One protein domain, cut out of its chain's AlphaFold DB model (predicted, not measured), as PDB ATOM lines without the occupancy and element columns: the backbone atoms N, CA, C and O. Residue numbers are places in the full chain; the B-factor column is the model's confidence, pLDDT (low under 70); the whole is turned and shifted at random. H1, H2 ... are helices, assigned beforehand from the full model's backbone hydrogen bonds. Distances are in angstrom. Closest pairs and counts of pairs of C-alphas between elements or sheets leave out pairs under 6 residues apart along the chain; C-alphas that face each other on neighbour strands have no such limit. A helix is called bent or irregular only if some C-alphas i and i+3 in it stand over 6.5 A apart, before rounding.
ATOM      1  N   ASP A 633     141.703 114.580 159.910       88.19
ATOM      2  CA  ASP A 633     140.716 114.829 158.864       88.19
ATOM      3  C   ASP A 633     140.913 113.883 157.672       88.19
ATOM      4  O   ASP A 633     139.939 113.290 157.219       88.19
ATOM      5  N   ASP A 634     142.149 113.680 157.200       90.75
ATOM      6  CA  ASP A 634     142.442 112.764 156.082       90.75
ATOM      7  C   ASP A 634     142.016 111.331 156.435       90.75
ATOM      8  O   ASP A 634     141.325 110.669 155.661       90.75
ATOM      9  N   ILE A 635     142.378 110.878 157.642       88.81
ATOM     10  CA  ILE A 635     142.028 109.549 158.166       88.81
ATOM     11  C   ILE A 635     140.506 109.387 158.264       88.81
ATOM     12  O   ILE A 635     139.976 108.334 157.925       88.81
ATOM     13  N   LEU A 636     139.787 110.417 158.714       91.19
ATOM     14  CA  LEU A 636     138.335 110.366 158.890       91.19
ATOM     15  C   LEU A 636     137.569 110.421 157.559       91.19
ATOM     16  O   LEU A 636     136.516 109.793 157.445       91.19
ATOM     17  N   HIS A 637     138.107 111.096 156.540       87.75
ATOM     18  CA  HIS A 637     137.581 111.019 155.176       87.75
ATOM     19  C   HIS A 637     137.805 109.629 154.563       87.75
ATOM     20  O   HIS A 637     136.863 109.056 154.019       87.75
ATOM     21  N   GLU A 638     138.995 109.042 154.724       85.94
ATOM     22  CA  GLU A 638     139.264 107.662 154.293       85.94
ATOM     23  C   GLU A 638     138.365 106.648 155.016       85.94
ATOM     24  O   GLU A 638     137.760 105.796 154.369       85.94
ATOM     25  N   ALA A 639     138.189 106.786 156.333       88.19
ATOM     26  CA  ALA A 639     137.293 105.946 157.127       88.19
ATOM     27  C   ALA A 639     135.825 106.072 156.677       88.19
ATOM     28  O   ALA A 639     135.098 105.077 156.638       88.19
ATOM     29  N   ARG A 640     135.381 107.276 156.282       92.44
ATOM     30  CA  ARG A 640     134.048 107.501 155.701       92.44
ATOM     31  C   ARG A 640     133.870 106.795 154.372       92.44
ATOM     32  O   ARG A 640     132.796 106.242 154.136       92.44
ATOM     33  N   ASP A 641     134.880 106.847 153.519       87.50
ATOM     34  CA  ASP A 641     134.821 106.268 152.183       87.50
ATOM     35  C   ASP A 641     134.931 104.730 152.256       87.50
ATOM     36  O   ASP A 641     134.223 104.036 151.529       87.50
ATOM     37  N   ALA A 642     135.691 104.193 153.219       81.88
ATOM     38  CA  ALA A 642     135.744 102.765 153.541       81.88
ATOM     39  C   ALA A 642     134.422 102.229 154.127       81.88
ATOM     40  O   ALA A 642     133.894 101.237 153.627       81.88
ATOM     41  N   HIS A 643     133.848 102.900 155.135       91.44
ATOM     42  CA  HIS A 643     132.531 102.547 155.684       91.44
ATOM     43  C   HIS A 643     131.444 102.633 154.603       91.44
ATOM     44  O   HIS A 643     130.618 101.738 154.469       91.44
ATOM     45  N   ARG A 644     131.470 103.672 153.761       89.81
ATOM     46  CA  ARG A 644     130.546 103.805 152.628       89.81
ATOM     47  C   ARG A 644     130.678 102.642 151.641       89.81
ATOM     48  O   ARG A 644     129.655 102.094 151.256       89.81
ATOM     49  N   ALA A 645     131.898 102.238 151.277       84.00
ATOM     50  CA  ALA A 645     132.123 101.094 150.392       84.00
ATOM     51  C   ALA A 645     131.583  99.778 150.986       84.00
ATOM     52  O   ALA A 645     130.999  98.975 150.263       84.00
ATOM     53  N   GLU A 646     131.699  99.582 152.304       81.75
ATOM     54  CA  GLU A 646     131.073  98.452 153.004       81.75
ATOM     55  C   GLU A 646     129.536  98.497 152.882       81.75
ATOM     56  O   GLU A 646     128.902  97.505 152.521       81.75
ATOM     57  N   ARG A 647     128.921  99.665 153.120       86.81
ATOM     58  CA  ARG A 647     127.462  99.858 153.016       86.81
ATOM     59  C   ARG A 647     126.932  99.735 151.586       86.81
ATOM     60  O   ARG A 647     125.818  99.250 151.403       86.81
ATOM     61  N   ASP A 648     127.714 100.160 150.598       86.31
ATOM     62  CA  ASP A 648     127.426  99.983 149.174       86.31
ATOM     63  C   ASP A 648     127.445  98.491 148.797       86.31
ATOM     64  O   ASP A 648     126.509  98.018 148.152       86.31
ATOM     65  N   GLN A 649     128.443  97.730 149.269       83.00
ATOM     66  CA  GLN A 649     128.513  96.280 149.057       83.00
ATOM     67  C   GLN A 649     127.320  95.553 149.697       83.00
ATOM     68  O   GLN A 649     126.713  94.707 149.052       83.00
ATOM     69  N   MET A 650     126.905  95.929 150.914       81.31
ATOM     70  CA  MET A 650     125.700  95.363 151.547       81.31
ATOM     71  C   MET A 650     124.413  95.618 150.739       81.31
ATOM     72  O   MET A 650     123.510  94.780 150.737       81.31
ATOM     73  N   ASP A 651     124.293  96.778 150.082       83.88
ATOM     74  CA  ASP A 651     123.133  97.112 149.243       83.88
ATOM     75  C   ASP A 651     123.150  96.313 147.924       83.88
ATOM     76  O   ASP A 651     122.104  95.807 147.503       83.88
ATOM     77  N   TRP A 652     124.344  96.111 147.349       84.81
ATOM     78  CA  TRP A 652     124.595  95.271 146.173       84.81
ATOM     79  C   TRP A 652     124.312  93.785 146.446       84.81
ATOM     80  O   TRP A 652     123.517  93.163 145.743       84.81
ATOM     81  N   ASP A 653     124.885  93.215 147.508       82.25
ATOM     82  CA  ASP A 653     124.719  91.800 147.876       82.25
ATOM     83  C   ASP A 653     123.246  91.450 148.127       82.25
ATOM     84  O   ASP A 653     122.770  90.387 147.728       82.25
ATOM     85  N   ARG A 654     122.479  92.376 148.720       89.56
ATOM     86  CA  ARG A 654     121.020  92.243 148.867       89.56
ATOM     87  C   ARG A 654     120.309  92.148 147.513       89.56
ATOM     88  O   ARG A 654     119.343  91.397 147.390       89.56
ATOM     89  N   GLY A 655     120.749  92.919 146.520       86.00
ATOM     90  CA  GLY A 655     120.220  92.850 145.161       86.00
ATOM     91  C   GLY A 655     120.499  91.494 144.507       86.00
ATOM     92  O   GLY A 655     119.573  90.843 144.024       86.00
ATOM     93  N   GLU A 656     121.746  91.029 144.553       88.88
ATOM     94  CA  GLU A 656     122.125  89.717 144.007       88.88
ATOM     95  C   GLU A 656     121.383  88.566 144.708       88.88
ATOM     96  O   GLU A 656     120.870  87.659 144.047       88.88
ATOM     97  N   GLN A 657     121.218  88.636 146.034       85.94
ATOM     98  CA  GLN A 657     120.418  87.662 146.778       85.94
ATOM     99  C   GLN A 657     118.950  87.659 146.321       85.94
ATOM    100  O   GLN A 657     118.381  86.588 146.133       85.94
ATOM    101  N   ASN A 658     118.342  88.823 146.068       90.38
ATOM    102  CA  ASN A 658     116.966  88.889 145.565       90.38
ATOM    103  C   ASN A 658     116.827  88.271 144.159       90.38
ATOM    104  O   ASN A 658     115.834  87.595 143.891       90.38
ATOM    105  N   LEU A 659     117.825  88.426 143.275       87.44
ATOM    106  CA  LEU A 659     117.854  87.702 141.996       87.44
ATOM    107  C   LEU A 659     117.925  86.188 142.198       87.44
ATOM    108  O   LEU A 659     117.184  85.449 141.547       87.44
ATOM    109  N   GLN A 660     118.782  85.722 143.107       87.94
ATOM    110  CA  GLN A 660     118.920  84.302 143.415       87.94
ATOM    111  C   GLN A 660     117.637  83.718 144.034       87.94
ATOM    112  O   GLN A 660     117.240  82.599 143.692       87.94
ATOM    113  N   ASP A 661     116.947  84.476 144.885       90.25
ATOM    114  CA  ASP A 661     115.668  84.093 145.488       90.25
ATOM    115  C   ASP A 661     114.553  84.009 144.433       90.25
ATOM    116  O   ASP A 661     113.800  83.032 144.406       90.25
ATOM    117  N   LEU A 662     114.480  84.978 143.510       89.06
ATOM    118  CA  LEU A 662     113.546  84.953 142.379       89.06
ATOM    119  C   LEU A 662     113.823  83.766 141.445       89.06
ATOM    120  O   LEU A 662     112.896  83.028 141.109       89.06
ATOM    121  N   ALA A 663     115.083  83.529 141.070       86.44
ATOM    122  CA  ALA A 663     115.491  82.380 140.257       86.44
ATOM    123  C   ALA A 663     115.061  81.054 140.910       86.44
ATOM    124  O   ALA A 663     114.403  80.220 140.283       86.44
ATOM    125  N   THR A 664     115.326  80.917 142.212       91.12
ATOM    126  CA  THR A 664     114.940  79.752 143.022       91.12
ATOM    127  C   THR A 664     113.420  79.574 143.082       91.12
ATOM    128  O   THR A 664     112.926  78.462 142.894       91.12
ATOM    129  N   HIS A 665     112.661  80.655 143.286       89.88
ATOM    130  CA  HIS A 665     111.195  80.636 143.306       89.88
ATOM    131  C   HIS A 665     110.586  80.243 141.947       89.88
ATOM    132  O   HIS A 665     109.584  79.530 141.898       89.88
ATOM    133  N   HIS A 666     111.205  80.668 140.843       85.88
ATOM    134  CA  HIS A 666     110.779  80.322 139.485       85.88
ATOM    135  C   HIS A 666     111.326  78.973 138.980       85.88
ATOM    136  O   HIS A 666     110.852  78.479 137.957       85.88
ATOM    137  N   GLY A 667     112.257  78.342 139.706       89.38
ATOM    138  CA  GLY A 667     112.844  77.047 139.348       89.38
ATOM    139  C   GLY A 667     113.790  77.103 138.145       89.38
ATOM    140  O   GLY A 667     113.891  76.121 137.409       89.38
ATOM    141  N   VAL A 668     114.448  78.247 137.937       88.12
ATOM    142  CA  VAL A 668     115.348  78.550 136.809       88.12
ATOM    143  C   VAL A 668     116.683  79.103 137.321       88.12
ATOM    144  O   VAL A 668     116.819  79.381 138.513       88.12
ATOM    145  N   SER A 669     117.685  79.264 136.455       89.00
ATOM    146  CA  SER A 669     118.897  80.023 136.805       89.00
ATOM    147  C   SER A 669     118.659  81.543 136.761       89.00
ATOM    148  O   SER A 669     117.684  82.015 136.177       89.00
ATOM    149  N   VAL A 670     119.566  82.335 137.348       84.31
ATOM    150  CA  VAL A 670     119.499  83.811 137.283       84.31
ATOM    151  C   VAL A 670     119.576  84.323 135.835       84.31
ATOM    152  O   VAL A 670     118.884  85.281 135.490       84.31
ATOM    153  N   ASP A 671     120.339  83.653 134.965       90.50
ATOM    154  CA  ASP A 671     120.453  83.986 133.535       90.50
ATOM    155  C   ASP A 671     119.182  83.654 132.730       90.50
ATOM    156  O   ASP A 671     118.952  84.210 131.655       90.50
ATOM    157  N   GLU A 672     118.356  82.735 133.237       90.06
ATOM    158  CA  GLU A 672     117.097  82.303 132.623       90.06
ATOM    159  C   GLU A 672     115.888  83.145 133.071       90.06
ATOM    160  O   GLU A 672     114.803  83.014 132.496       90.06
ATOM    161  N   LEU A 673     116.056  84.027 134.064       90.50
ATOM    162  CA  LEU A 673     115.007  84.952 134.482       90.50
ATOM    163  C   LEU A 673     114.644  85.913 133.331       90.50
ATOM    164  O   LEU A 673     115.521  86.594 132.788       90.50
ATOM    165  N   PRO A 674     113.354  86.026 132.956       92.81
ATOM    166  CA  PRO A 674     112.943  86.951 131.908       92.81
ATOM    167  C   PRO A 674     113.247  88.387 132.342       92.81
ATOM    168  O   PRO A 674     112.965  88.764 133.475       92.81
ATOM    169  N   ARG A 675     113.787  89.214 131.441       95.00
ATOM    170  CA  ARG A 675     113.984  90.652 131.684       95.00
ATOM    171  C   ARG A 675     113.013  91.488 130.862       95.00
ATOM    172  O   ARG A 675     112.638  91.103 129.752       95.00
ATOM    173  N   THR A 676     112.631  92.650 131.381       97.25
ATOM    174  CA  THR A 676     111.894  93.645 130.594       97.25
ATOM    175  C   THR A 676     112.766  94.175 129.444       97.25
ATOM    176  O   THR A 676     114.000  94.118 129.512       97.25
ATOM    177  N   PRO A 677     112.168  94.778 128.398       95.81
ATOM    178  CA  PRO A 677     112.888  95.736 127.565       95.81
ATOM    179  C   PRO A 677     113.561  96.799 128.447       95.81
ATOM    180  O   PRO A 677     113.042  97.120 129.519       95.81
ATOM    181  N   GLN A 678     114.693  97.346 128.008       93.69
ATOM    182  CA  GLN A 678     115.362  98.420 128.741       93.69
ATOM    183  C   GLN A 678     114.482  99.678 128.767       93.69
ATOM    184  O   GLN A 678     113.970 100.099 127.726       93.69
ATOM    185  N   TYR A 679     114.330 100.284 129.943       89.69
ATOM    186  CA  TYR A 679     113.685 101.582 130.125       89.69
ATOM    187  C   TYR A 679     114.718 102.628 130.556       89.69
ATOM    188  O   TYR A 679     115.262 102.569 131.660       89.69
ATOM    189  N   ASP A 680     114.976 103.609 129.692       87.12
ATOM    190  CA  ASP A 680     115.893 104.704 130.003       87.12
ATOM    191  C   ASP A 680     115.201 105.735 130.912       87.12
ATOM    192  O   ASP A 680     114.340 106.508 130.479       87.12
ATOM    193  N   ILE A 681     115.599 105.777 132.184       79.31
ATOM    194  CA  ILE A 681     115.223 106.844 133.110       79.31
ATOM    195  C   ILE A 681     116.208 107.991 132.888       79.31
ATOM    196  O   ILE A 681     117.273 108.060 133.493       79.31
ATOM    197  N   HIS A 682     115.857 108.913 131.994       68.94
ATOM    198  CA  HIS A 682     116.652 110.122 131.809       68.94
ATOM    199  C   HIS A 682     116.686 110.939 133.102       68.94
ATOM    200  O   HIS A 682     115.635 111.350 133.601       68.94
ATOM    201  N   HIS A 683     117.887 111.229 133.606       60.00
ATOM    202  CA  HIS A 683     118.019 112.147 134.727       60.00
ATOM    203  C   HIS A 683     117.419 113.524 134.401       60.00
ATOM    204  O   HIS A 683     117.495 113.992 133.255       60.00
ATOM    205  N   PRO A 684     116.860 114.223 135.406       53.41
ATOM    206  CA  PRO A 684     116.618 115.652 135.298       53.41
ATOM    207  C   PRO A 684     117.925 116.365 134.927       53.41
ATOM    208  O   PRO A 684     119.000 115.948 135.355       53.41
ATOM    209  N   THR A 685     117.841 117.502 134.232       53.59
ATOM    210  CA  THR A 685     118.975 118.387 133.868       53.59
ATOM    211  C   THR A 685     119.608 119.101 135.080       53.59
ATOM    212  O   THR A 685     119.897 120.299 135.062       53.59
ATOM    213  N   TYR A 686     119.713 118.404 136.209       49.81
ATOM    214  CA  TYR A 686     120.271 118.854 137.478       49.81
ATOM    215  C   TYR A 686     121.634 118.223 137.771       49.81
ATOM    216  O   TYR A 686     122.440 118.890 138.412       49.81
ATOM    217  N   THR A 687     121.947 117.037 137.236       56.34
ATOM    218  CA  THR A 687     123.331 116.525 137.202       56.34
ATOM    219  C   THR A 687     124.256 117.495 136.471       56.34
ATOM    220  O   THR A 687     125.339 117.795 136.956       56.34
ATOM    221  N   ASP A 688     123.769 118.096 135.382       63.66
ATOM    222  CA  ASP A 688     124.484 119.081 134.554       63.66
ATOM    223  C   ASP A 688     124.753 120.416 135.282       63.66
ATOM    224  O   ASP A 688     125.400 121.311 134.737       63.66
ATOM    225  N   LYS A 689     124.199 120.587 136.492       65.38
ATOM    226  CA  LYS A 689     124.378 121.766 137.356       65.38
ATOM    227  C   LYS A 689     125.359 121.515 138.500       65.38
ATOM    228  O   LYS A 689     125.697 122.466 139.202       65.38
ATOM    229  N   LEU A 690     125.770 120.266 138.710       76.12
ATOM    230  CA  LEU A 690     126.839 119.913 139.635       76.12
ATOM    231  C   LEU A 690     128.178 120.039 138.901       76.12
ATOM    232  O   LEU A 690     128.269 119.737 137.709       76.12
ATOM    233  N   GLY A 691     129.207 120.538 139.584       75.19
ATOM    234  CA  GLY A 691     130.530 120.647 138.991       75.19
ATOM    235  C   GLY A 691     131.233 119.286 138.884       75.19
ATOM    236  O   GLY A 691     130.741 118.270 139.391       75.19
ATOM    237  N   PRO A 692     132.395 119.240 138.205       79.31
ATOM    238  CA  PRO A 692     133.146 118.004 137.985       79.31
ATOM    239  C   PRO A 692     133.559 117.297 139.285       79.31
ATOM    240  O   PRO A 692     133.760 116.085 139.270       79.31
ATOM    241  N   GLU A 693     133.635 118.012 140.410       78.94
ATOM    242  CA  GLU A 693     133.892 117.468 141.748       78.94
ATOM    243  C   GLU A 693     132.862 116.422 142.208       78.94
ATOM    244  O   GLU A 693     133.208 115.520 142.963       78.94
ATOM    245  N   HIS A 694     131.623 116.480 141.707       83.38
ATOM    246  CA  HIS A 694     130.578 115.502 142.027       83.38
ATOM    247  C   HIS A 694     130.540 114.302 141.062       83.38
ATOM    248  O   HIS A 694     129.718 113.409 141.248       83.38
ATOM    249  N   SER A 695     131.393 114.254 140.028       81.75
ATOM    250  CA  SER A 695     131.317 113.237 138.960       81.75
ATOM    251  C   SER A 695     131.387 111.795 139.478       81.75
ATOM    252  O   SER A 695     130.476 111.020 139.202       81.75
ATOM    253  N   ALA A 696     132.395 111.464 140.290       81.00
ATOM    254  CA  ALA A 696     132.560 110.130 140.872       81.00
ATOM    255  C   ALA A 696     131.401 109.734 141.807       81.00
ATOM    256  O   ALA A 696     130.994 108.577 141.843       81.00
ATOM    257  N   GLU A 697     130.841 110.698 142.541       85.31
ATOM    258  CA  GLU A 697     129.717 110.472 143.454       85.31
ATOM    259  C   GLU A 697     128.395 110.262 142.697       85.31
ATOM    260  O   GLU A 697     127.594 109.420 143.100       85.31
ATOM    261  N   ILE A 698     128.191 110.976 141.581       82.69
ATOM    262  CA  ILE A 698     127.091 110.719 140.639       82.69
ATOM    263  C   ILE A 698     127.219 109.303 140.081       82.69
ATOM    264  O   ILE A 698     126.280 108.529 140.210       82.69
ATOM    265  N   ASP A 699     128.374 108.959 139.508       84.25
ATOM    266  CA  ASP A 699     128.582 107.666 138.845       84.25
ATOM    267  C   ASP A 699     128.353 106.502 139.834       84.25
ATOM    268  O   ASP A 699     127.703 105.511 139.496       84.25
ATOM    269  N   ARG A 700     128.790 106.669 141.093       87.31
ATOM    270  CA  ARG A 700     128.559 105.719 142.191       87.31
ATOM    271  C   ARG A 700     127.077 105.573 142.559       87.31
ATOM    272  O   ARG A 700     126.571 104.454 142.585       87.31
ATOM    273  N   GLN A 701     126.374 106.674 142.854       85.38
ATOM    274  CA  GLN A 701     124.956 106.613 143.246       85.38
ATOM    275  C   GLN A 701     124.070 106.106 142.096       85.38
ATOM    276  O   GLN A 701     123.174 105.297 142.333       85.38
ATOM    277  N   THR A 702     124.356 106.515 140.856       82.88
ATOM    278  CA  THR A 702     123.691 106.006 139.650       82.88
ATOM    279  C   THR A 702     123.841 104.488 139.539       82.88
ATOM    280  O   THR A 702     122.825 103.799 139.472       82.88
ATOM    281  N   GLY A 703     125.065 103.950 139.611       83.94
ATOM    282  CA  GLY A 703     125.303 102.505 139.494       83.94
ATOM    283  C   GLY A 703     124.601 101.675 140.577       83.94
ATOM    284  O   GLY A 703     124.016 100.635 140.274       83.94
ATOM    285  N   LEU A 704     124.578 102.160 141.825       84.62
ATOM    286  CA  LEU A 704     123.859 101.508 142.930       84.62
ATOM    287  C   LEU A 704     122.344 101.454 142.694       84.62
ATOM    288  O   LEU A 704     121.698 100.464 143.030       84.62
ATOM    289  N   TRP A 705     121.750 102.499 142.116       83.00
ATOM    290  CA  TRP A 705     120.305 102.525 141.868       83.00
ATOM    291  C   TRP A 705     119.913 101.739 140.621       83.00
ATOM    292  O   TRP A 705     118.892 101.051 140.650       83.00
ATOM    293  N   GLU A 706     120.724 101.782 139.560       85.25
ATOM    294  CA  GLU A 706     120.573 100.894 138.402       85.25
ATOM    295  C   GLU A 706     120.588  99.436 138.850       85.25
ATOM    296  O   GLU A 706     119.649  98.699 138.559       85.25
ATOM    297  N   HIS A 707     121.600  99.035 139.622       87.69
ATOM    298  CA  HIS A 707     121.713  97.686 140.173       87.69
ATOM    299  C   HIS A 707     120.534  97.320 141.080       87.69
ATOM    300  O   HIS A 707     119.868  96.303 140.865       87.69
ATOM    301  N   GLY A 708     120.198  98.189 142.037       87.19
ATOM    302  CA  GLY A 708     119.089  97.980 142.961       87.19
ATOM    303  C   GLY A 708     117.736  97.814 142.263       87.19
ATOM    304  O   GLY A 708     116.875  97.096 142.764       87.19
ATOM    305  N   PHE A 709     117.523  98.422 141.094       88.06
ATOM    306  CA  PHE A 709     116.352  98.155 140.253       88.06
ATOM    307  C   PHE A 709     116.501  96.900 139.390       88.06
ATOM    308  O   PHE A 709     115.568  96.102 139.314       88.06
ATOM    309  N   ASN A 710     117.666  96.709 138.772       90.62
ATOM    310  CA  ASN A 710     117.953  95.615 137.840       90.62
ATOM    311  C   ASN A 710     118.055  94.238 138.514       90.62
ATOM    312  O   ASN A 710     118.263  93.230 137.834       90.62
ATOM    313  N   THR A 711     117.869  94.204 139.833       92.44
ATOM    314  CA  THR A 711     117.794  93.022 140.690       92.44
ATOM    315  C   THR A 711     116.381  92.686 141.184       92.44
ATOM    316  O   THR A 711     116.205  91.673 141.856       92.44
ATOM    317  N   GLN A 712     115.361  93.490 140.860       93.25
ATOM    318  CA  GLN A 712     113.976  93.300 141.318       93.25
ATOM    319  C   GLN A 712     113.028  92.883 140.187       93.25
ATOM    320  O   GLN A 712     113.209  93.272 139.030       93.25
ATOM    321  N   SER A 713     111.963  92.150 140.523       95.81
ATOM    322  CA  SER A 713     110.866  91.893 139.582       95.81
ATOM    323  C   SER A 713     109.960  93.117 139.395       95.81
ATOM    324  O   SER A 713     109.847  93.976 140.273       95.81
ATOM    325  N   VAL A 714     109.258  93.185 138.261       96.12
ATOM    326  CA  VAL A 714     108.248  94.219 137.968       96.12
ATOM    327  C   VAL A 714     107.211  94.320 139.091       96.12
ATOM    328  O   VAL A 714     106.843  95.431 139.478       96.12
ATOM    329  N   GLN A 715     106.762  93.187 139.645       95.50
ATOM    330  CA  GLN A 715     105.811  93.181 140.757       95.50
ATOM    331  C   GLN A 715     106.413  93.772 142.037       95.50
ATOM    332  O   GLN A 715     105.785  94.639 142.639       95.50
ATOM    333  N   GLN A 716     107.635  93.374 142.416       94.62
ATOM    334  CA  GLN A 716     108.323  93.939 143.586       94.62
ATOM    335  C   GLN A 716     108.472  95.457 143.460       94.62
ATOM    336  O   GLN A 716     108.170  96.186 144.402       94.62
ATOM    337  N   VAL A 717     108.864  95.947 142.280       93.06
ATOM    338  CA  VAL A 717     108.990  97.387 142.034       93.06
ATOM    339  C   VAL A 717     107.644  98.096 142.196       93.06
ATOM    340  O   VAL A 717     107.579  99.106 142.894       93.06
ATOM    341  N   LEU A 718     106.557  97.564 141.623       93.06
ATOM    342  CA  LEU A 718     105.210  98.127 141.785       93.06
ATOM    343  C   LEU A 718     104.764  98.153 143.259       93.06
ATOM    344  O   LEU A 718     104.323  99.200 143.736       93.06
ATOM    345  N   ASP A 719     104.955  97.059 143.997       92.69
ATOM    346  CA  ASP A 719     104.617  96.961 145.423       92.69
ATOM    347  C   ASP A 719     105.438  97.961 146.264       92.69
ATOM    348  O   ASP A 719     104.921  98.630 147.167       92.69
ATOM    349  N   HIS A 720     106.715  98.154 145.925       89.38
ATOM    350  CA  HIS A 720     107.588  99.151 146.541       89.38
ATOM    351  C   HIS A 720     107.250 100.603 146.155       89.38
ATOM    352  O   HIS A 720     107.640 101.518 146.890       89.38
ATOM    353  N   MET A 721     106.537 100.860 145.048       87.62
ATOM    354  CA  MET A 721     105.991 102.199 144.762       87.62
ATOM    355  C   MET A 721     104.831 102.554 145.705       87.62
ATOM    356  O   MET A 721     104.622 103.733 145.989       87.62
ATOM    357  N   ASP A 722     104.073 101.553 146.163       86.94
ATOM    358  CA  ASP A 722     102.883 101.727 147.009       86.94
ATOM    359  C   ASP A 722     103.175 101.540 148.513       86.94
ATOM    360  O   ASP A 722     102.390 101.964 149.364       86.94
ATOM    361  N   THR A 723     104.335 100.972 148.854       83.69
ATOM    362  CA  THR A 723     104.807 100.789 150.233       83.69
ATOM    363  C   THR A 723     105.300 102.111 150.854       83.69
ATOM    364  O   THR A 723     106.233 102.726 150.324       83.69
ATOM    365  N   PRO A 724     104.750 102.551 152.009       80.75
ATOM    366  CA  PRO A 724     105.266 103.702 152.746       80.75
ATOM    367  C   PRO A 724     106.730 103.503 153.156       80.75
ATOM    368  O   PRO A 724     107.096 102.458 153.691       80.75
ATOM    369  N   ARG A 725     107.570 104.518 152.933       77.44
ATOM    370  CA  ARG A 725     108.993 104.464 153.299       77.44
ATOM    371  C   ARG A 725     109.161 104.570 154.825       77.44
ATOM    372  O   ARG A 725     108.476 105.395 155.439       77.44
ATOM    373  N   PRO A 726     110.049 103.771 155.446       76.94
ATOM    374  CA  PRO A 726     110.336 103.883 156.872       76.94
ATOM    375  C   PRO A 726     111.040 105.215 157.195       76.94
ATOM    376  O   PRO A 726     111.717 105.782 156.332       76.94
ATOM    377  N   PRO A 727     110.918 105.733 158.430       75.56
ATOM    378  CA  PRO A 727     111.666 106.909 158.858       75.56
ATOM    379  C   PRO A 727     113.169 106.602 158.932       75.56
ATOM    380  O   PRO A 727     113.590 105.616 159.526       75.56
ATOM    381  N   THR A 728     113.996 107.495 158.392       75.25
ATOM    382  CA  THR A 728     115.451 107.283 158.252       75.25
ATOM    383  C   THR A 728     116.263 107.604 159.511       75.25
ATOM    384  O   THR A 728     117.490 107.632 159.469       75.25
ATOM    385  N   THR A 729     115.606 107.895 160.639       80.00
ATOM    386  CA  THR A 729     116.272 108.319 161.881       80.00
ATOM    387  C   THR A 729     117.116 107.206 162.491       80.00
ATOM    388  O   THR A 729     118.279 107.449 162.785       80.00
ATOM    389  N   GLU A 730     116.564 105.996 162.620       80.88
ATOM    390  CA  GLU A 730     117.266 104.846 163.211       80.88
ATOM    391  C   GLU A 730     118.470 104.446 162.343       80.88
ATOM    392  O   GLU A 730     119.596 104.443 162.829       80.88
ATOM    393  N   LEU A 731     118.269 104.290 161.028       85.00
ATOM    394  CA  LEU A 731     119.347 104.053 160.059       85.00
ATOM    395  C   LEU A 731     120.442 105.135 160.110       85.00
ATOM    396  O   LEU A 731     121.627 104.826 160.077       85.00
ATOM    397  N   ARG A 732     120.081 106.420 160.201       85.88
ATOM    398  CA  ARG A 732     121.064 107.512 160.326       85.88
ATOM    399  C   ARG A 732     121.832 107.452 161.647       85.88
ATOM    400  O   ARG A 732     122.984 107.880 161.696       85.88
ATOM    401  N   ASP A 733     121.214 106.950 162.711       87.00
ATOM    402  CA  ASP A 733     121.886 106.750 163.989       87.00
ATOM    403  C   ASP A 733     122.858 105.559 163.937       87.00
ATOM    404  O   ASP A 733     123.976 105.692 164.438       87.00
ATOM    405  N   GLU A 734     122.497 104.474 163.243       87.12
ATOM    406  CA  GLU A 734     123.383 103.342 162.923       87.12
ATOM    407  C   GLU A 734     124.570 103.768 162.047       87.12
ATOM    408  O   GLU A 734     125.718 103.540 162.420       87.12
ATOM    409  N   LEU A 735     124.318 104.455 160.926       89.75
ATOM    410  CA  LEU A 735     125.359 104.938 160.007       89.75
ATOM    411  C   LEU A 735     126.334 105.907 160.688       89.75
ATOM    412  O   LEU A 735     127.531 105.890 160.402       89.75
ATOM    413  N   ARG A 736     125.842 106.732 161.623       92.75
ATOM    414  CA  ARG A 736     126.694 107.584 162.459       92.75
ATOM    415  C   ARG A 736     127.565 106.764 163.404       92.75
ATOM    416  O   ARG A 736     128.728 107.107 163.590       92.75
ATOM    417  N   GLN A 737     127.000 105.737 164.035       89.69
ATOM    418  CA  GLN A 737     127.743 104.891 164.961       89.69
ATOM    419  C   GLN A 737     128.831 104.106 164.215       89.69
ATOM    420  O   GLN A 737     129.996 104.230 164.577       89.69
ATOM    421  N   GLY A 738     128.486 103.444 163.104       87.06
ATOM    422  CA  GLY A 738     129.441 102.735 162.244       87.06
ATOM    423  C   GLY A 738     130.577 103.635 161.747       87.06
ATOM    424  O   GLY A 738     131.746 103.289 161.903       87.06
ATOM    425  N   LEU A 739     130.263 104.846 161.267       93.19
ATOM    426  CA  LEU A 739     131.283 105.828 160.882       93.19
ATOM    427  C   LEU A 739     132.175 106.260 162.061       93.19
ATOM    428  O   LEU A 739     133.379 106.449 161.892       93.19
ATOM    429  N   SER A 740     131.601 106.423 163.257       92.31
ATOM    430  CA  SER A 740     132.371 106.750 164.462       92.31
ATOM    431  C   SER A 740     133.306 105.612 164.878       92.31
ATOM    432  O   SER A 740     134.377 105.892 165.412       92.31
ATOM    433  N   ASP A 741     132.917 104.358 164.659       89.00
ATOM    434  CA  ASP A 741     133.713 103.190 165.034       89.00
ATOM    435  C   ASP A 741     134.848 102.951 164.023       89.00
ATOM    436  O   ASP A 741     136.005 102.828 164.429       89.00
ATOM    437  N   TYR A 742     134.564 103.049 162.716       86.62
ATOM    438  CA  TYR A 742     135.577 103.080 161.648       86.62
ATOM    439  C   TYR A 742     136.614 104.190 161.874       86.62
ATOM    440  O   TYR A 742     137.821 103.940 161.916       86.62
ATOM    441  N   GLY A 743     136.143 105.425 162.090       87.38
ATOM    442  CA  GLY A 743     137.012 106.573 162.343       87.38
ATOM    443  C   GLY A 743     137.852 106.416 163.611       87.38
ATOM    444  O   GLY A 743     139.021 106.799 163.627       87.38
ATOM    445  N   TYR A 744     137.291 105.819 164.669       89.00
ATOM    446  CA  TYR A 744     138.039 105.514 165.886       89.00
ATOM    447  C   TYR A 744     139.158 104.509 165.603       89.00
ATOM    448  O   TYR A 744     140.310 104.772 165.952       89.00
ATOM    449  N   GLU A 745     138.854 103.384 164.955       86.12
ATOM    450  CA  GLU A 745     139.856 102.363 164.659       86.12
ATOM    451  C   GLU A 745     141.020 102.894 163.822       86.12
ATOM    452  O   GLU A 745     142.179 102.626 164.149       86.12
ATOM    453  N   ASP A 746     140.742 103.656 162.765       86.81
ATOM    454  CA  ASP A 746     141.786 104.131 161.858       86.81
ATOM    455  C   ASP A 746     142.638 105.241 162.488       86.81
ATOM    456  O   ASP A 746     143.864 105.232 162.342       86.81
ATOM    457  N   LEU A 747     142.050 106.107 163.324       89.25
ATOM    458  CA  LEU A 747     142.818 107.027 164.172       89.25
ATOM    459  C   LEU A 747     143.709 106.265 165.171       89.25
ATOM    460  O   LEU A 747     144.872 106.631 165.369       89.25
ATOM    461  N   ARG A 748     143.220 105.172 165.775       93.38
ATOM    462  CA  ARG A 748     144.029 104.324 166.673       93.38
ATOM    463  C   ARG A 748     145.173 103.630 165.927       93.38
ATOM    464  O   ARG A 748     146.288 103.626 166.450       93.38
ATOM    465  N   LYS A 749     144.937 103.109 164.715       87.12
ATOM    466  CA  LYS A 749     145.970 102.533 163.825       87.12
ATOM    467  C   LYS A 749     147.018 103.583 163.433       87.12
ATOM    468  O   LYS A 749     148.205 103.271 163.398       87.12
ATOM    469  N   ALA A 750     146.598 104.829 163.210       83.50
ATOM    470  CA  ALA A 750     147.479 105.953 162.904       83.50
ATOM    471  C   ALA A 750     148.271 106.497 164.112       83.50
ATOM    472  O   ALA A 750     149.146 107.334 163.919       83.50
ATOM    473  N   GLY A 751     148.006 106.027 165.339       85.62
ATOM    474  CA  GLY A 751     148.762 106.390 166.545       85.62
ATOM    475  C   GLY A 751     148.112 107.438 167.456       85.62
ATOM    476  O   GLY A 751     148.730 107.838 168.442       85.62
ATOM    477  N   TYR A 752     146.871 107.860 167.191       84.44
ATOM    478  CA  TYR A 752     146.146 108.785 168.070       84.44
ATOM    479  C   TYR A 752     145.817 108.145 169.427       84.44
ATOM    480  O   TYR A 752     145.478 106.958 169.516       84.44
ATOM    481  N   GLY A 753     145.882 108.938 170.503       80.25
ATOM    482  CA  GLY A 753     145.488 108.501 171.849       80.25
ATOM    483  C   GLY A 753     143.997 108.125 171.916       80.25
ATOM    484  O   GLY A 753     143.208 108.686 171.157       80.25
ATOM    485  N   PRO A 754     143.578 107.198 172.799       78.25
ATOM    486  CA  PRO A 754     142.220 106.642 172.784       78.25
ATOM    487  C   PRO A 754     141.121 107.697 172.959       78.25
ATOM    488  O   PRO A 754     140.228 107.775 172.122       78.25
ATOM    489  N   GLU A 755     141.230 108.564 173.968       86.06
ATOM    490  CA  GLU A 755     140.258 109.644 174.217       86.06
ATOM    491  C   GLU A 755     140.195 110.648 173.052       86.06
ATOM    492  O   GLU A 755     139.128 111.137 172.684       86.06
ATOM    493  N   GLN A 756     141.346 110.935 172.432       86.31
ATOM    494  CA  GLN A 756     141.446 111.855 171.300       86.31
ATOM    495  C   GLN A 756     140.818 111.255 170.036       86.31
ATOM    496  O   GLN A 756     140.060 111.939 169.352       86.31
ATOM    497  N   ALA A 757     141.100 109.981 169.746       86.00
ATOM    498  CA  ALA A 757     140.516 109.250 168.625       86.00
ATOM    499  C   ALA A 757     138.988 109.163 168.754       86.00
ATOM    500  O   ALA A 757     138.271 109.440 167.795       86.00
ATOM    501  N   GLU A 758     138.487 108.850 169.953       87.62
ATOM    502  CA  GLU A 758     137.053 108.763 170.236       87.62
ATOM    503  C   GLU A 758     136.356 110.117 170.042       87.62
ATOM    504  O   GLU A 758     135.317 110.190 169.384       87.62
ATOM    505  N   GLN A 759     136.937 111.205 170.560       93.31
ATOM    506  CA  GLN A 759     136.368 112.544 170.409       93.31
ATOM    507  C   GLN A 759     136.357 113.008 168.945       93.31
ATOM    508  O   GLN A 759     135.354 113.563 168.493       93.31
ATOM    509  N   LEU A 760     137.444 112.786 168.201       89.94
ATOM    510  CA  LEU A 760     137.556 113.181 166.793       89.94
ATOM    511  C   LEU A 760     136.561 112.410 165.918       89.94
ATOM    512  O   LEU A 760     135.759 113.033 165.221       89.94
ATOM    513  N   ALA A 761     136.531 111.078 166.028       90.44
ATOM    514  CA  ALA A 761     135.626 110.240 165.246       90.44
ATOM    515  C   ALA A 761     134.148 110.535 165.539       90.44
ATOM    516  O   ALA A 761     133.353 110.703 164.612       90.44
ATOM    517  N   LYS A 762     133.778 110.714 166.818       92.94
ATOM    518  CA  LYS A 762     132.415 111.121 167.194       92.94
ATOM    519  C   LYS A 762     132.054 112.503 166.665       92.94
ATOM    520  O   LYS A 762     130.909 112.705 166.268       92.94
ATOM    521  N   THR A 763     132.985 113.458 166.669       95.44
ATOM    522  CA  THR A 763     132.726 114.811 166.146       95.44
ATOM    523  C   THR A 763     132.427 114.737 164.650       95.44
ATOM    524  O   THR A 763     131.330 115.102 164.232       95.44
ATOM    525  N   TYR A 764     133.327 114.124 163.881       94.62
ATOM    526  CA  TYR A 764     133.189 113.963 162.435       94.62
ATOM    527  C   TYR A 764     131.922 113.191 162.036       94.62
ATOM    528  O   TYR A 764     131.180 113.612 161.149       94.62
ATOM    529  N   ALA A 765     131.599 112.098 162.735       93.50
ATOM    530  CA  ALA A 765     130.379 111.344 162.462       93.50
ATOM    531  C   ALA A 765     129.102 112.170 162.726       93.50
ATOM    532  O   ALA A 765     128.155 112.103 161.940       93.50
ATOM    533  N   ASN A 766     129.064 112.986 163.790       92.50
ATOM    534  CA  ASN A 766     127.942 113.904 164.035       92.50
ATOM    535  C   ASN A 766     127.840 115.014 162.973       92.50
ATOM    536  O   ASN A 766     126.728 115.452 162.689       92.50
ATOM    537  N   GLU A 767     128.952 115.445 162.372       92.56
ATOM    538  CA  GLU A 767     128.950 116.403 161.258       92.56
ATOM    539  C   GLU A 767     128.403 115.782 159.965       92.56
ATOM    540  O   GLU A 767     127.564 116.395 159.307       92.56
ATOM    541  N   GLN A 768     128.800 114.548 159.624       91.75
ATOM    542  CA  GLN A 768     128.263 113.838 158.453       91.75
ATOM    543  C   GLN A 768     126.773 113.472 158.622       91.75
ATOM    544  O   GLN A 768     126.003 113.544 157.661       91.75
ATOM    545  N   PHE A 769     126.356 113.129 159.848       91.06
ATOM    546  CA  PHE A 769     124.997 112.685 160.180       91.06
ATOM    547  C   PHE A 769     124.377 113.463 161.362       91.06
ATOM    548  O   PHE A 769     124.169 112.880 162.435       91.06
ATOM    549  N   PRO A 770     124.011 114.751 161.212       87.50
ATOM    550  CA  PRO A 770     123.473 115.551 162.311       87.50
ATOM    551  C   PRO A 770     122.253 114.920 162.994       87.50
ATOM    552  O   PRO A 770     121.390 114.312 162.346       87.50
ATOM    553  N   ARG A 771     122.186 115.068 164.323       81.25
ATOM    554  CA  ARG A 771     121.031 114.662 165.149       81.25
ATOM    555  C   ARG A 771     119.891 115.678 165.082       81.25
ATOM    556  O   ARG A 771     118.726 115.289 165.088       81.25
ATOM    557  N   ASP A 772     120.233 116.959 164.996       77.38
ATOM    558  CA  ASP A 772     119.269 118.053 164.913       77.38
ATOM    559  C   ASP A 772     118.582 118.121 163.540       77.38
ATOM    560  O   ASP A 772     119.066 117.600 162.533       77.38
ATOM    561  N   SER A 773     117.427 118.786 163.487       65.88
ATOM    562  CA  SER A 773     116.716 119.045 162.234       65.88
ATOM    563  C   SER A 773     117.482 120.049 161.369       65.88
ATOM    564  O   SER A 773     117.650 121.203 161.768       65.88
ATOM    565  N   GLY A 774     117.880 119.651 160.164       73.88
ATOM    566  CA  GLY A 774     118.601 120.521 159.241       73.88
ATOM    567  C   GLY A 774     119.005 119.804 157.959       73.88
ATOM    568  O   GLY A 774     118.483 118.735 157.642       73.88
ATOM    569  N   LEU A 775     119.947 120.403 157.232       80.06
ATOM    570  CA  LEU A 775     120.628 119.731 156.133       80.06
ATOM    571  C   LEU A 775     121.473 118.583 156.699       80.06
ATOM    572  O   LEU A 775     122.288 118.800 157.593       80.06
ATOM    573  N   ILE A 776     121.284 117.380 156.168       84.44
ATOM    574  CA  ILE A 776     122.144 116.227 156.438       84.44
ATOM    575  C   ILE A 776     123.157 116.189 155.285       84.44
ATOM    576  O   ILE A 776     122.703 116.113 154.144       84.44
ATOM    577  N   PRO A 777     124.481 116.272 155.519       88.06
ATOM    578  CA  PRO A 777     125.470 116.190 154.439       88.06
ATOM    579  C   PRO A 777     125.494 114.828 153.738       88.06
ATOM    580  O   PRO A 777     125.675 114.773 152.524       88.06
ATOM    581  N   GLN A 778     125.275 113.755 154.506       89.38
ATOM    582  CA  GLN A 778     125.224 112.368 154.040       89.38
ATOM    583  C   GLN A 778     123.825 111.751 154.266       89.38
ATOM    584  O   GLN A 778     123.642 110.964 155.198       89.38
ATOM    585  N   PRO A 779     122.771 112.128 153.516       87.00
ATOM    586  CA  PRO A 779     121.479 111.453 153.604       87.00
ATOM    587  C   PRO A 779     121.584 109.971 153.216       87.00
ATOM    588  O   PRO A 779     122.357 109.593 152.337       87.00
ATOM    589  N   ALA A 780     120.744 109.140 153.837       86.56
ATOM    590  CA  ALA A 780     120.528 107.765 153.401       86.56
ATOM    591  C   ALA A 780     119.933 107.754 151.982       86.56
ATOM    592  O   ALA A 780     118.915 108.409 151.733       86.56
ATOM    593  N   THR A 781     120.538 107.007 151.059       78.94
ATOM    594  CA  THR A 781     120.119 106.966 149.652       78.94
ATOM    595  C   THR A 781     119.006 105.941 149.453       78.94
ATOM    596  O   THR A 781     119.199 104.876 148.867       78.94
ATOM    597  N   HIS A 782     117.803 106.265 149.929       66.06
ATOM    598  CA  HIS A 782     116.599 105.603 149.429       66.06
ATOM    599  C   HIS A 782     116.380 106.086 148.000       66.06
ATOM    600  O   HIS A 782     116.078 107.259 147.815       66.06
ATOM    601  N   ASN A 783     116.504 105.194 147.017       61.47
ATOM    602  CA  ASN A 783     116.228 105.447 145.601       61.47
ATOM    603  C   ASN A 783     115.005 106.386 145.377       61.47
ATOM    604  O   ASN A 783     113.917 106.143 145.910       61.47
ATOM    605  N   PRO A 784     115.136 107.449 144.569       51.50
ATOM    606  CA  PRO A 784     115.608 108.740 145.100       51.50
ATOM    607  C   PRO A 784     114.498 109.768 145.300       51.50
ATOM    608  O   PRO A 784     114.337 110.665 144.483       51.50
ATOM    609  N   ASP A 785     113.619 109.585 146.291       52.12
ATOM    610  CA  ASP A 785     112.367 110.366 146.474       52.12
ATOM    611  C   ASP A 785     111.483 110.509 145.203       52.12
ATOM    612  O   ASP A 785     110.435 111.170 145.152       52.12
ATOM    613  N   GLY A 786     111.823 109.732 144.173       52.69
ATOM    614  CA  GLY A 786     111.013 109.415 143.020       52.69
ATOM    615  C   GLY A 786     109.774 108.619 143.425       52.69
ATOM    616  O   GLY A 786     108.749 108.734 142.761       52.69
ATOM    617  N   ALA A 787     109.834 107.865 144.530       65.88
ATOM    618  CA  ALA A 787     108.850 106.836 144.887       65.88
ATOM    619  C   ALA A 787     108.596 105.853 143.722       65.88
ATOM    620  O   ALA A 787     107.500 105.326 143.553       65.88
ATOM    621  N   ILE A 788     109.631 105.620 142.902       77.19
ATOM    622  CA  ILE A 788     109.571 104.795 141.689       77.19
ATOM    623  C   ILE A 788     109.852 103.304 141.934       77.19
ATOM    624  O   ILE A 788     110.043 102.565 140.983       77.19
ATOM    625  N   GLY A 789     109.832 102.842 143.189       79.25
ATOM    626  CA  GLY A 789     109.780 101.404 143.488       79.25
ATOM    627  C   GLY A 789     111.116 100.681 143.691       79.25
ATOM    628  O   GLY A 789     111.151  99.460 143.708       79.25
ATOM    629  N   GLY A 790     112.222 101.395 143.914       81.38
ATOM    630  CA  GLY A 790     113.431 100.769 144.486       81.38
ATOM    631  C   GLY A 790     113.202 100.305 145.934       81.38
ATOM    632  O   GLY A 790     112.249 100.776 146.562       81.38
ATOM    633  N   TYR A 791     114.078  99.454 146.484       84.75
ATOM    634  CA  TYR A 791     113.960  98.897 147.845       84.75
ATOM    635  C   TYR A 791     113.520  99.933 148.908       84.75
ATOM    636  O   TYR A 791     114.040 101.054 148.928       84.75
ATOM    637  N   PRO A 792     112.552  99.608 149.792       78.62
ATOM    638  CA  PRO A 792     112.007 100.558 150.766       78.62
ATOM    639  C   PRO A 792     113.028 100.963 151.835       78.62
ATOM    640  O   PRO A 792     113.082 102.137 152.209       78.62
ATOM    641  N   ASN A 793     113.863 100.018 152.268       83.50
ATOM    642  CA  ASN A 793     114.897 100.203 153.282       83.50
ATOM    643  C   ASN A 793     116.226 100.534 152.585       83.50
ATOM    644  O   ASN A 793     116.728  99.707 151.825       83.50
ATOM    645  N   ALA A 794     116.812 101.707 152.828       82.88
ATOM    646  CA  ALA A 794     118.175 101.988 152.375       82.88
ATOM    647  C   ALA A 794     119.190 101.298 153.293       82.88
ATOM    648  O   ALA A 794     118.946 101.172 154.493       82.88
ATOM    649  N   LEU A 795     120.333 100.892 152.739       86.31
ATOM    650  CA  LEU A 795     121.495 100.487 153.533       86.31
ATOM    651  C   LEU A 795     122.638 101.502 153.428       86.31
ATOM    652  O   LEU A 795     123.360 101.684 154.409       86.31
ATOM    653  N   THR A 796     122.761 102.201 152.297       88.81
ATOM    654  CA  THR A 796     123.837 103.165 152.030       88.81
ATOM    655  C   THR A 796     123.405 104.641 152.112       88.81
ATOM    656  O   THR A 796     122.236 104.978 152.329       88.81
ATOM    657  N   TYR A 797     124.393 105.531 152.022       90.56
ATOM    658  CA  TYR A 797     124.306 106.986 152.094       90.56
ATOM    659  C   TYR A 797     125.218 107.632 151.051       90.56
ATOM    660  O   TYR A 797     126.156 107.024 150.533       90.56
ATOM    661  N   GLY A 798     124.977 108.901 150.754       87.62
ATOM    662  CA  GLY A 798     125.762 109.634 149.772       87.62
ATOM    663  C   GLY A 798     125.598 111.132 149.915       87.62
ATOM    664  O   GLY A 798     124.815 111.599 150.736       87.62
ATOM    665  N   ASP A 799     126.340 111.881 149.110       88.00
ATOM    666  CA  ASP A 799     126.281 113.337 149.089       88.00
ATOM    667  C   ASP A 799     124.859 113.847 148.815       88.00
ATOM    668  O   ASP A 799     124.166 113.384 147.900       88.00
ATOM    669  N   TRP A 800     124.437 114.837 149.599       86.06
ATOM    670  CA  TRP A 800     123.090 115.392 149.525       86.06
ATOM    671  C   TRP A 800     122.790 116.133 148.215       86.06
ATOM    672  O   TRP A 800     121.632 116.135 147.789       86.06
ATOM    673  N   GLN A 801     123.784 116.758 147.570       85.62
ATOM    674  CA  GLN A 801     123.582 117.478 146.309       85.62
ATOM    675  C   GLN A 801     123.337 116.483 145.184       85.62
ATOM    676  O   GLN A 801     122.404 116.668 144.401       85.62
ATOM    677  N   VAL A 802     124.133 115.412 145.150       83.44
ATOM    678  CA  VAL A 802     123.965 114.302 144.210       83.44
ATOM    679  C   VAL A 802     122.633 113.593 144.455       83.44
ATOM    680  O   VAL A 802     121.808 113.562 143.547       83.44
ATOM    681  N   ASN A 803     122.343 113.152 145.682       82.12
ATOM    682  CA  ASN A 803     121.096 112.449 146.004       82.12
ATOM    683  C   ASN A 803     119.845 113.279 145.629       82.12
ATOM    684  O   ASN A 803     118.892 112.760 145.047       82.12
ATOM    685  N   ASN A 804     119.866 114.594 145.877       79.56
ATOM    686  CA  ASN A 804     118.790 115.508 145.483       79.56
ATOM    687  C   ASN A 804     118.690 115.709 143.955       79.56
ATOM    688  O   ASN A 804     117.586 115.692 143.406       79.56
ATOM    689  N   ALA A 805     119.819 115.896 143.260       77.69
ATOM    690  CA  ALA A 805     119.858 116.097 141.808       77.69
ATOM    691  C   ALA A 805     119.423 114.848 141.034       77.69
ATOM    692  O   ALA A 805     118.690 114.946 140.047       77.69
ATOM    693  N   LEU A 806     119.842 113.673 141.503       74.62
ATOM    694  CA  LEU A 806     119.443 112.404 140.920       74.62
ATOM    695  C   LEU A 806     117.965 112.076 141.247       74.62
ATOM    696  O   LEU A 806     117.288 111.432 140.447       74.62
ATOM    697  N   GLY A 807     117.423 112.586 142.361       71.44
ATOM    698  CA  GLY A 807     116.047 112.333 142.809       71.44
ATOM    699  C   GLY A 807     114.913 113.156 142.194       71.44
ATOM    700  O   GLY A 807     113.734 112.897 142.455       71.44
ATOM    701  N   THR A 808     115.212 114.152 141.360       70.69
ATOM    702  CA  THR A 808     114.222 115.180 140.982       70.69
ATOM    703  C   THR A 808     113.240 114.787 139.854       70.69
ATOM    704  O   THR A 808     112.935 115.605 138.987       70.69
ATOM    705  N   LEU A 809     112.712 113.556 139.836       73.38
ATOM    706  CA  LEU A 809     111.733 113.123 138.820       73.38
ATOM    707  C   LEU A 809     110.388 113.860 138.949       73.38
ATOM    708  O   LEU A 809     109.815 113.979 140.037       73.38
ATOM    709  N   THR A 810     109.827 114.305 137.824       78.12
ATOM    710  CA  THR A 810     108.491 114.915 137.776       78.12
ATOM    711  C   THR A 810     107.394 113.868 137.964       78.12
ATOM    712  O   THR A 810     107.566 112.684 137.678       78.12
ATOM    713  N   LYS A 811     106.197 114.304 138.384       82.56
ATOM    714  CA  LYS A 811     105.039 113.402 138.487       82.56
ATOM    715  C   LYS A 811     104.736 112.687 137.159       82.56
ATOM    716  O   LYS A 811     104.402 111.511 137.176       82.56
ATOM    717  N   GLN A 812     104.878 113.375 136.026       84.50
ATOM    718  CA  GLN A 812     104.591 112.797 134.713       84.50
ATOM    719  C   GLN A 812     105.549 111.649 134.363       84.50
ATOM    720  O   GLN A 812     105.105 110.647 133.810       84.50
ATOM    721  N   GLU A 813     106.832 111.763 134.711       83.06
ATOM    722  CA  GLU A 813     107.826 110.699 134.502       83.06
ATOM    723  C   GLU A 813     107.556 109.495 135.418       83.06
ATOM    724  O   GLU A 813     107.597 108.356 134.957       83.06
ATOM    725  N   LYS A 814     107.179 109.740 136.683       84.56
ATOM    726  CA  LYS A 814     106.769 108.696 137.643       84.56
ATOM    727  C   LYS A 814     105.526 107.931 137.167       84.56
ATOM    728  O   LYS A 814     105.516 106.699 137.170       84.56
ATOM    729  N   ASP A 815     104.493 108.657 136.738       87.69
ATOM    730  CA  ASP A 815     103.239 108.083 136.233       87.69
ATOM    731  C   ASP A 815     103.483 107.292 134.928       87.69
ATOM    732  O   ASP A 815     102.910 106.217 134.744       87.69
ATOM    733  N   ALA A 816     104.368 107.778 134.045       89.56
ATOM    734  CA  ALA A 816     104.758 107.082 132.816       89.56
ATOM    735  C   ALA A 816     105.541 105.788 133.091       89.56
ATOM    736  O   ALA A 816     105.235 104.760 132.487       89.56
ATOM    737  N   PHE A 817     106.491 105.807 134.033       90.25
ATOM    738  CA  PHE A 817     107.241 104.612 134.433       90.25
ATOM    739  C   PHE A 817     106.325 103.543 135.046       90.25
ATOM    740  O   PHE A 817     106.387 102.381 134.645       90.25
ATOM    741  N   ARG A 818     105.389 103.932 135.930       92.50
ATOM    742  CA  ARG A 818     104.374 103.005 136.467       92.50
ATOM    743  C   ARG A 818     103.500 102.412 135.362       92.50
ATOM    744  O   ARG A 818     103.264 101.208 135.357       92.50
ATOM    745  N   ALA A 819     103.023 103.240 134.431       94.50
ATOM    746  CA  ALA A 819     102.206 102.773 133.313       94.50
ATOM    747  C   ALA A 819     102.978 101.807 132.396       94.50
ATOM    748  O   ALA A 819     102.395 100.844 131.902       94.50
ATOM    749  N   TRP A 820     104.282 102.022 132.203       95.56
ATOM    750  CA  TRP A 820     105.146 101.093 131.476       95.56
ATOM    751  C   TRP A 820     105.312  99.758 132.221       95.56
ATOM    752  O   TRP A 820     105.050  98.714 131.617       95.56
ATOM    753  N   LEU A 821     105.641  99.774 133.522       95.75
ATOM    754  CA  LEU A 821     105.739  98.570 134.365       95.75
ATOM    755  C   LEU A 821     104.456  97.727 134.313       95.75
ATOM    756  O   LEU A 821     104.517  96.521 134.110       95.75
ATOM    757  N   GLN A 822     103.284  98.367 134.391       96.31
ATOM    758  CA  GLN A 822     101.970  97.710 134.310       96.31
ATOM    759  C   GLN A 822     101.666  97.031 132.958       96.31
ATOM    760  O   GLN A 822     100.648  96.348 132.839       96.31
ATOM    761  N   THR A 823     102.514  97.212 131.940       97.00
ATOM    762  CA  THR A 823     102.419  96.506 130.647       97.00
ATOM    763  C   THR A 823     103.448  95.384 130.478       97.00
ATOM    764  O   THR A 823     103.407  94.689 129.462       97.00
ATOM    765  N   GLN A 824     104.354  95.196 131.444       97.81
ATOM    766  CA  GLN A 824     105.359  94.128 131.439       97.81
ATOM    767  C   GLN A 824     104.846  92.863 132.155       97.81
ATOM    768  O   GLN A 824     103.807  92.884 132.815       97.81
ATOM    769  N   ASP A 825     105.581  91.753 132.036       96.06
ATOM    770  CA  ASP A 825     105.348  90.556 132.858       96.06
ATOM    771  C   ASP A 825     105.701  90.866 134.328       96.06
ATOM    772  O   ASP A 825     106.839  91.268 134.584       96.06
ATOM    773  N   PRO A 826     104.787  90.671 135.302       96.38
ATOM    774  CA  PRO A 826     105.058  90.899 136.724       96.38
ATOM    775  C   PRO A 826     106.263  90.123 137.282       96.38
ATOM    776  O   PRO A 826     106.881  90.574 138.247       96.38
ATOM    777  N   ASN A 827     106.604  88.977 136.683       93.94
ATOM    778  CA  ASN A 827     107.729  88.131 137.091       93.94
ATOM    779  C   ASN A 827     109.042  88.502 136.389       93.94
ATOM    780  O   ASN A 827     110.093  87.987 136.764       93.94
ATOM    781  N   ALA A 828     109.005  89.362 135.366       95.38
ATOM    782  CA  ALA A 828     110.225  89.787 134.697       95.38
ATOM    783  C   ALA A 828     111.057  90.686 135.611       95.38
ATOM    784  O   ALA A 828     110.527  91.552 136.308       95.38
ATOM    785  N   ILE A 829     112.370  90.502 135.565       96.31
ATOM    786  CA  ILE A 829     113.336  91.392 136.193       96.31
ATOM    787  C   ILE A 829     113.348  92.708 135.427       96.31
ATOM    788  O   ILE A 829     113.426  92.731 134.193       96.31
ATOM    789  N   VAL A 830     113.254  93.809 136.163       94.38
ATOM    790  CA  VAL A 830     113.305  95.146 135.584       94.38
ATOM    791  C   VAL A 830     114.680  95.374 134.949       94.38
ATOM    792  O   VAL A 830     115.704  94.890 135.423       94.38
ATOM    793  N   ASN A 831     114.693  96.085 133.828       93.69
ATOM    794  CA  ASN A 831     115.900  96.529 133.151       93.69
ATOM    795  C   ASN A 831     115.795  98.041 132.928       93.69
ATOM    796  O   ASN A 831     115.048  98.491 132.056       93.69
ATOM    797  N   ILE A 832     116.502  98.821 133.738       88.25
ATOM    798  CA  ILE A 832     116.619 100.273 133.617       88.25
ATOM    799  C   ILE A 832     118.057 100.696 133.331       88.25
ATOM    800  O   ILE A 832     119.021  99.994 133.633       88.25
ATOM    801  N   ASN A 833     118.159 101.909 132.802       87.06
ATOM    802  CA  ASN A 833     119.389 102.654 132.588       87.06
ATOM    803  C   ASN A 833     119.147 104.105 133.035       87.06
ATOM    804  O   ASN A 833     118.195 104.741 132.578       87.06
ATOM    805  N   LEU A 834     119.987 104.621 133.929       79.00
ATOM    806  CA  LEU A 834     119.969 105.971 134.505       79.00
ATOM    807  C   LEU A 834     121.050 106.848 133.840       79.00
ATOM    808  O   LEU A 834     121.764 107.621 134.483       79.00
TER     809      LEU A 834
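Overview. This is residues 633 to 834 of the 837 residues of an uncharacterized protein of Mycobacteroides abscessus subsp. bolletii 50594 (UniProt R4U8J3). One long helix, H1, runs along much of the domain's length; the helical hairpin of H4 and H5 packs at the end where H1 begins, H4 crossing H1, while H2 runs beside the middle of H1. The short H6 crosses H2, H3 and H7 lie toward the other end of the domain, and long loops link these parts. The printed part has 202 residues with seven named helices, H1 to H7 in chain order, and no named strand: all helix. It is compact, with a radius of gyration of the C-alphas of 18.7 A, and only just elongated, spanning 60 by 39 by 30 A.

Arrangement. H1, residues 633 to 666, touches H2, residues 692 to 710, through residues 648 to 655 alone, the same way at a shallow tilt of 21 degrees; the closest C-alphas, of Gly 655 and Gly 708, are 5.7 A apart. H4, residues 729 to 749, touches H1 at a steep tilt of 52 degrees, closest at the C-alphas of Ala 639 and Gly 743, 5.3 A. H4 and H5, residues 754 to 768, form a hairpin, with the C-alphas of Ser 740 and Ala 761 closest at 4.8 A. H6, residues 800 to 806, touches H2, closest at the C-alphas of Ile 698 and Val 802, 5.9 A. H3, residues 714 to 722, and H7, residues 811 to 821, only just touch, with 3 pairs of C-alphas within 8 A, those of Val 714 and Leu 821 closest at 6.2 A. Every O i to N i+4 pair is within hydrogen-bond range in H1, H3, H4, H5, H6 and H7, and 13 of 15 are in H2.

Along the chain. H1 is 49.6 A long, from C-alpha 633 at (140.716, 114.829, 158.864). H4 measures 30.3 A, H2 27.1 A and H5 21.3 A; H2 is irregular, with C-alphas 693 and 696 7.5 A apart. H7 ends with C-alpha 821 at (105.739, 98.570, 134.365).

Size, cuts and confidence. The C-alphas of Gly 753 and Thr 823, the two farthest apart, are 60.8 A apart. The links H1 to H2 and H5 to H6 are long, and the printed part has no cut. Residues 682 to 689, 773 and 782 to 787 have pLDDT under 70.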